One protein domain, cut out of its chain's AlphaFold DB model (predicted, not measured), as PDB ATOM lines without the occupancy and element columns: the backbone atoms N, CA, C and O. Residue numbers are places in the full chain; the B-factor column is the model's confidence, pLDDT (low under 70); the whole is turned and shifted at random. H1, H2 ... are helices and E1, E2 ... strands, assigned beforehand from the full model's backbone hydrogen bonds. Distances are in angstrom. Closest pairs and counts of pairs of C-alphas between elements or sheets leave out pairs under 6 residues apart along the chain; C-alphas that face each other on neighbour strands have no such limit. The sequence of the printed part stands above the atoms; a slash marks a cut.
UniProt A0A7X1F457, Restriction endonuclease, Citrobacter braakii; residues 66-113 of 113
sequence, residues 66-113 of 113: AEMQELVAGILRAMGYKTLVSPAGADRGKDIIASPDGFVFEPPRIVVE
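Overview. This is residues 66 to 113 of the 113 residues of the protein "Restriction endonuclease" of Citrobacter braakii (UniProt A0A7X1F457). One helix, H1, lies lengthwise over one face of a small three-stranded sheet, making two layers. The sheet is a meander, E1 E2 E3, each strand the antiparallel neighbour of the one before. The printed part, 48 residues with order H1 E1 E2 E3, is mixed in class and compact, with radius of gyration of the C-alphas 10.1 A and spans of 27 by 20 by 13 A.

Arrangement. H1, residues 66 to 78, has every O i to N i+4 pair within hydrogen-bond range. It is on the sheet of E1, residues 82 to 85, E2, residues 96 to 99, and E3, residues 110 to 112, at a height over the sheet of 8.3 A. On the local plane it runs along the strands, 2 degrees from E1; the closest C-alphas of H1 and E1, Ala 73 and Thr 83, are 6.0 A apart. Hairpin E1 and E2 has N 84 and O 97 within hydrogen-bond range, 2.8 A; hairpin E2 and E3 has N 98 and O 110, 2.9 A.

Along the chain. H1 spans 18.4 A from C-alpha 66 at (214.967, 187.589, 132.768). E1 spans 10.2 A, E2 10.3 A, and E3 6.6 A to C-alpha 112 at (210.585, 175.742, 135.519).

Size, cuts and confidence. The two C-alphas farthest apart, Gly 80 and Ala 90, are 27.4 A apart. The printed part has no cut and no long link; pLDDT is under 70 at residue 91.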
ATOM      1  N   ALA A  66     215.163 187.354 131.340       91.69
ATOM      2  CA  ALA A  66     214.967 187.589 132.768       91.69
ATOM      3  C   ALA A  66     213.547 188.103 133.041       91.69
ATOM      4  O   ALA A  66     212.883 187.675 133.986       91.69
ATOM      5  N   GLU A  67     213.037 188.977 132.175       94.75
ATOM      6  CA  GLU A  67     211.660 189.459 132.245       94.75
ATOM      7  C   GLU A  67     210.644 188.333 132.007       94.75
ATOM      8  O   GLU A  67     209.613 188.273 132.682       94.75
ATOM      9  N   MET A  68     210.940 187.401 131.096       94.62
ATOM     10  CA  MET A  68     210.113 186.214 130.868       94.62
ATOM     11  C   MET A  68     210.036 185.328 132.121       94.62
ATOM     12  O   MET A  68     208.948 184.877 132.489       94.62
ATOM     13  N   GLN A  69     211.158 185.120 132.820       94.19
ATOM     14  CA  GLN A  69     211.170 184.391 134.095       94.19
ATOM     15  C   GLN A  69     210.283 185.081 135.143       94.19
ATOM     16  O   GLN A  69     209.474 184.430 135.810       94.19
ATOM     17  N   GLU A  70     210.364 186.407 135.256       95.56
ATOM     18  CA  GLU A  70     209.515 187.177 136.171       95.56
ATOM     19  C   GLU A  70     208.027 187.113 135.802       95.56
ATOM     20  O   GLU A  70     207.180 186.995 136.696       95.56
ATOM     21  N   LEU A  71     207.693 187.123 134.506       96.56
ATOM     22  CA  LEU A  71     206.321 186.947 134.026       96.56
ATOM     23  C   LEU A  71     205.758 185.589 134.465       96.56
ATOM     24  O   LEU A  71     204.682 185.529 135.068       96.56
ATOM     25  N   VAL A  72     206.493 184.500 134.217       96.06
ATOM     26  CA  VAL A  72     206.075 183.142 134.603       96.06
ATOM     27  C   VAL A  72     205.959 183.019 136.125       96.06
ATOM     28  O   VAL A  72     204.963 182.496 136.634       96.06
ATOM     29  N   ALA A  73     206.913 183.573 136.879       96.25
ATOM     30  CA  ALA A  73     206.833 183.632 138.336       96.25
ATOM     31  C   ALA A  73     205.618 184.453 138.806       96.25
ATOM     32  O   ALA A  73     204.973 184.116 139.799       96.25
ATOM     33  N   GLY A  74     205.272 185.535 138.109       97.12
ATOM     34  CA  GLY A  74     204.067 186.330 138.351       97.12
ATOM     35  C   GLY A  74     202.779 185.520 138.185       97.12
ATOM     36  O   GLY A  74     201.908 185.574 139.053       97.12
ATOM     37  N   ILE A  75     202.687 184.712 137.126       97.06
ATOM     38  CA  ILE A  75     201.538 183.828 136.871       97.06
ATOM     39  C   ILE A  75     201.397 182.791 137.990       97.06
ATOM     40  O   ILE A  75     200.313 182.629 138.551       97.06
ATOM     41  N   LEU A  76     202.494 182.139 138.380       96.50
ATOM     42  CA  LEU A  76     202.487 181.166 139.478       96.50
ATOM     43  C   LEU A  76     202.066 181.814 140.806       96.50
ATOM     44  O   LEU A  76     201.271 181.238 141.552       96.50
ATOM     45  N   ARG A  77     202.515 183.046 141.075       96.50
ATOM     46  CA  ARG A  77     202.063 183.836 142.232       96.50
ATOM     47  C   ARG A  77     200.574 184.148 142.188       96.50
ATOM     48  O   ARG A  77     199.893 183.985 143.198       96.50
ATOM     49  N   ALA A  78     200.049 184.540 141.028       97.50
ATOM     50  CA  ALA A  78     198.618 184.788 140.845       97.50
ATOM     51  C   ALA A  78     197.772 183.520 141.066       97.50
ATOM     52  O   ALA A  78     196.638 183.608 141.529       97.50
ATOM     53  N   MET A  79     198.341 182.339 140.807       95.75
ATOM     54  CA  MET A  79     197.729 181.041 141.114       95.75
ATOM     55  C   MET A  79     197.836 180.634 142.598       95.75
ATOM     56  O   MET A  79     197.335 179.577 142.972       95.75
ATOM     57  N   GLY A  80     198.467 181.453 143.448       94.12
ATOM     58  CA  GLY A  80     198.597 181.216 144.889       94.12
ATOM     59  C   GLY A  80     199.885 180.509 145.316       94.12
ATOM     60  O   GLY A  80     200.022 180.164 146.488       94.12
ATOM     61  N   TYR A  81     200.838 180.304 144.405       96.06
ATOM     62  CA  TYR A  81     202.145 179.757 144.757       96.06
ATOM     63  C   TYR A  81     203.094 180.847 145.247       96.06
ATOM     64  O   TYR A  81     203.044 182.000 144.826       96.06
ATOM     65  N   LYS A  82     204.039 180.465 146.096       95.25
ATOM     66  CA  LYS A  82     205.212 181.282 146.397       95.25
ATOM     67  C   LYS A  82     206.357 180.826 145.503       95.25
ATOM     68  O   LYS A  82     206.644 179.631 145.431       95.25
ATOM     69  N   THR A  83     206.984 181.778 144.824       95.19
ATOM     70  CA  THR A  83     208.022 181.541 143.815       95.19
ATOM     71  C   THR A  83     209.382 182.038 144.285       95.19
ATOM     72  O   THR A  83     209.471 183.087 144.923       95.19
ATOM     73  N   LEU A  84     210.438 181.330 143.904       92.56
ATOM     74  CA  LEU A  84     211.829 181.761 144.005       92.56
ATOM     75  C   LEU A  84     212.424 181.757 142.597       92.56
ATOM     76  O   LEU A  84     212.376 180.722 141.934       92.56
ATOM     77  N   VAL A  85     212.949 182.903 142.163       92.50
ATOM     78  CA  VAL A  85     213.620 183.070 140.866       92.50
ATOM     79  C   VAL A  85     215.126 182.994 141.093       92.50
ATOM     80  O   VAL A  85     215.651 183.625 142.018       92.50
ATOM     81  N   SER A  86     215.812 182.185 140.295       88.75
ATOM     82  CA  SER A  86     217.263 182.042 140.377       88.75
ATOM     83  C   SER A  86     217.968 183.319 139.905       88.75
ATOM     84  O   SER A  86     217.514 183.972 138.969       88.75
ATOM     85  N   PRO A  87     219.085 183.712 140.541       84.88
ATOM     86  CA  PRO A  87     219.864 184.851 140.076       84.88
ATOM     87  C   PRO A  87     220.497 184.555 138.712       84.88
ATOM     88  O   PRO A  87     220.840 183.410 138.417       84.88
ATOM     89  N   ALA A  88     220.739 185.607 137.929       80.44
ATOM     90  CA  ALA A  88     221.426 185.510 136.646       80.44
ATOM     91  C   ALA A  88     222.776 184.780 136.779       80.44
ATOM     92  O   ALA A  88     223.657 185.223 137.524       80.44
ATOM     93  N   GLY A  89     222.953 183.671 136.056       78.44
ATOM     94  CA  GLY A  89     224.181 182.877 136.095       78.44
ATOM     95  C   GLY A  89     223.919 181.378 136.011       78.44
ATOM     96  O   GLY A  89     222.960 180.947 135.395       78.44
ATOM     97  N   ALA A  90     224.793 180.566 136.616       72.56
ATOM     98  CA  ALA A  90     224.639 179.110 136.632       72.56
ATOM     99  C   ALA A  90     223.540 178.677 137.624       72.56
ATOM    100  O   ALA A  90     223.813 178.238 138.742       72.56
ATOM    101  N   ASP A  91     222.299 178.793 137.176       69.75
ATOM    102  CA  ASP A  91     221.022 178.345 137.761       69.75
ATOM    103  C   ASP A  91     220.896 176.818 137.945       69.75
ATOM    104  O   ASP A  91     219.961 176.331 138.585       69.75
ATOM    105  N   ARG A  92     221.865 176.036 137.444       74.31
ATOM    106  CA  ARG A  92     221.843 174.559 137.454       74.31
ATOM    107  C   ARG A  92     220.583 174.000 136.767       74.31
ATOM    108  O   ARG A  92     220.136 172.916 137.149       74.31
ATOM    109  N   GLY A  93     220.041 174.727 135.783       78.88
ATOM    110  CA  GLY A  93     218.830 174.346 135.048       78.88
ATOM    111  C   GLY A  93     217.552 174.471 135.876       78.88
ATOM    112  O   GLY A  93     216.677 173.615 135.790       78.88
ATOM    113  N   LYS A  94     217.483 175.456 136.779       84.50
ATOM    114  CA  LYS A  94     216.286 175.749 137.575       84.50
ATOM    115  C   LYS A  94     216.088 177.249 137.649       84.50
ATOM    116  O   LYS A  94     216.682 177.907 138.503       84.50
ATOM    117  N   ASP A  95     215.200 177.757 136.823       89.62
ATOM    118  CA  ASP A  95     214.953 179.188 136.709       89.62
ATOM    119  C   ASP A  95     213.974 179.658 137.774       89.62
ATOM    120  O   ASP A  95     214.186 180.675 138.436       89.62
ATOM    121  N   ILE A  96     212.913 178.876 137.984       92.94
ATOM    122  CA  ILE A  96     211.859 179.199 138.942       92.94
ATOM    123  C   ILE A  96     211.497 177.950 139.728       92.94
ATOM    124  O   ILE A  96     211.269 176.875 139.172       92.94
ATOM    125  N   ILE A  97     211.379 178.107 141.042       93.31
ATOM    126  CA  ILE A  97     210.836 177.080 141.925       93.31
ATOM    127  C   ILE A  97     209.588 177.635 142.599       93.31
ATOM    128  O   ILE A  97     209.632 178.714 143.190       93.31
ATOM    129  N   ALA A  98     208.479 176.900 142.529       95.12
ATOM    130  CA  ALA A  98     207.204 177.318 143.096       95.12
ATOM    131  C   ALA A  98     206.567 176.232 143.969       95.12
ATOM    132  O   ALA A  98     206.592 175.041 143.650       95.12
ATOM    133  N   SER A  99     205.996 176.662 145.094       95.06
ATOM    134  CA  SER A  99     205.307 175.795 146.058       95.06
ATOM    135  C   SER A  99     204.258 176.581 146.859       95.06
ATOM    136  O   SER A  99     204.389 177.802 146.970       95.06
ATOM    137  N   PRO A 100     203.214 175.934 147.408       92.69
ATOM    138  CA  PRO A 100     202.198 176.627 148.209       92.69
ATOM    139  C   PRO A 100     202.787 177.281 149.470       92.69
ATOM    140  O   PRO A 100     202.432 178.395 149.858       92.69
ATOM    141  N   ASP A 101     203.738 176.594 150.098       89.31
ATOM    142  CA  ASP A 101     204.389 176.996 151.340       89.31
ATOM    143  C   ASP A 101     205.568 177.958 151.116       89.31
ATOM    144  O   ASP A 101     205.837 178.801 151.977       89.31
ATOM    145  N   GLY A 102     206.220 177.888 149.950       85.62
ATOM    146  CA  GLY A 102     207.408 178.665 149.567       85.62
ATOM    147  C   GLY A 102     208.731 178.033 149.983       85.62
ATOM    148  O   GLY A 102     209.789 178.511 149.584       85.62
ATOM    149  N   PHE A 103     208.673 176.951 150.756       84.31
ATOM    150  CA  PHE A 103     209.835 176.170 151.165       84.31
ATOM    151  C   PHE A 103     209.975 174.876 150.371       84.31
ATOM    152  O   PHE A 103     210.956 174.154 150.550       84.31
ATOM    153  N   VAL A 104     209.033 174.599 149.460       83.06
ATOM    154  CA  VAL A 104     209.070 173.414 148.606       83.06
ATOM    155  C   VAL A 104     209.017 172.151 149.468       83.06
ATOM    156  O   VAL A 104     209.623 171.139 149.124       83.06
ATOM    157  N   PHE A 105     208.322 172.188 150.610       87.12
ATOM    158  CA  PHE A 105     208.079 171.007 151.439       87.12
ATOM    159  C   PHE A 105     206.737 170.380 151.093       87.12
ATOM    160  O   PHE A 105     206.644 169.154 150.976       87.12
ATOM    161  N   GLU A 106     205.733 171.208 150.830       86.06
ATOM    162  CA  GLU A 106     204.400 170.741 150.476       86.06
ATOM    163  C   GLU A 106     204.239 170.535 148.961       86.06
ATOM    164  O   GLU A 106     204.757 171.313 148.155       86.06
ATOM    165  N   PRO A 107     203.555 169.460 148.536       84.44
ATOM    166  CA  PRO A 107     203.126 169.312 147.156       84.44
ATOM    167  C   PRO A 107     201.922 170.231 146.854       84.44
ATOM    168  O   PRO A 107     201.133 170.518 147.753       84.44
ATOM    169  N   PRO A 108     201.707 170.622 145.585       91.06
ATOM    170  CA  PRO A 108     202.547 170.338 144.423       91.06
ATOM    171  C   PRO A 108     203.776 171.260 144.349       91.06
ATOM    172  O   PRO A 108     203.724 172.431 144.709       91.06
ATOM    173  N   ARG A 109     204.891 170.711 143.853       91.62
ATOM    174  CA  ARG A 109     206.159 171.428 143.654       91.62
ATOM    175  C   ARG A 109     206.380 171.606 142.161       91.62
ATOM    176  O   ARG A 109     206.384 170.615 141.434       91.62
ATOM    177  N   ILE A 110     206.564 172.841 141.721       92.75
ATOM    178  CA  ILE A 110     206.749 173.182 140.309       92.75
ATOM    179  C   ILE A 110     208.170 173.710 140.138       92.75
ATOM    180  O   ILE A 110     208.623 174.547 140.920       92.75
ATOM    181  N   VAL A 111     208.870 173.195 139.133       92.31
ATOM    182  CA  VAL A 111     210.189 173.672 138.713       92.31
ATOM    183  C   VAL A 111     210.080 174.029 137.240       92.31
ATOM    184  O   VAL A 111     209.528 173.244 136.470       92.31
ATOM    185  N   VAL A 112     210.555 175.218 136.888       90.88
ATOM    186  CA  VAL A 112     210.585 175.742 135.519       90.88
ATOM    187  C   VAL A 112     212.044 175.904 135.101       90.88
ATOM    188  O   VAL A 112     212.872 176.304 135.927       90.88
ATOM    189  N   GLU A 113     212.325 175.563 133.847       88.31
ATOM    190  CA  GLU A 113     213.609 175.650 133.136       88.31
ATOM    191  C   GLU A 113     213.414 176.315 131.767       88.31
ATOM    192  O   GLU A 113     212.238 176.389 131.324       88.31
TER     193      GLU A 113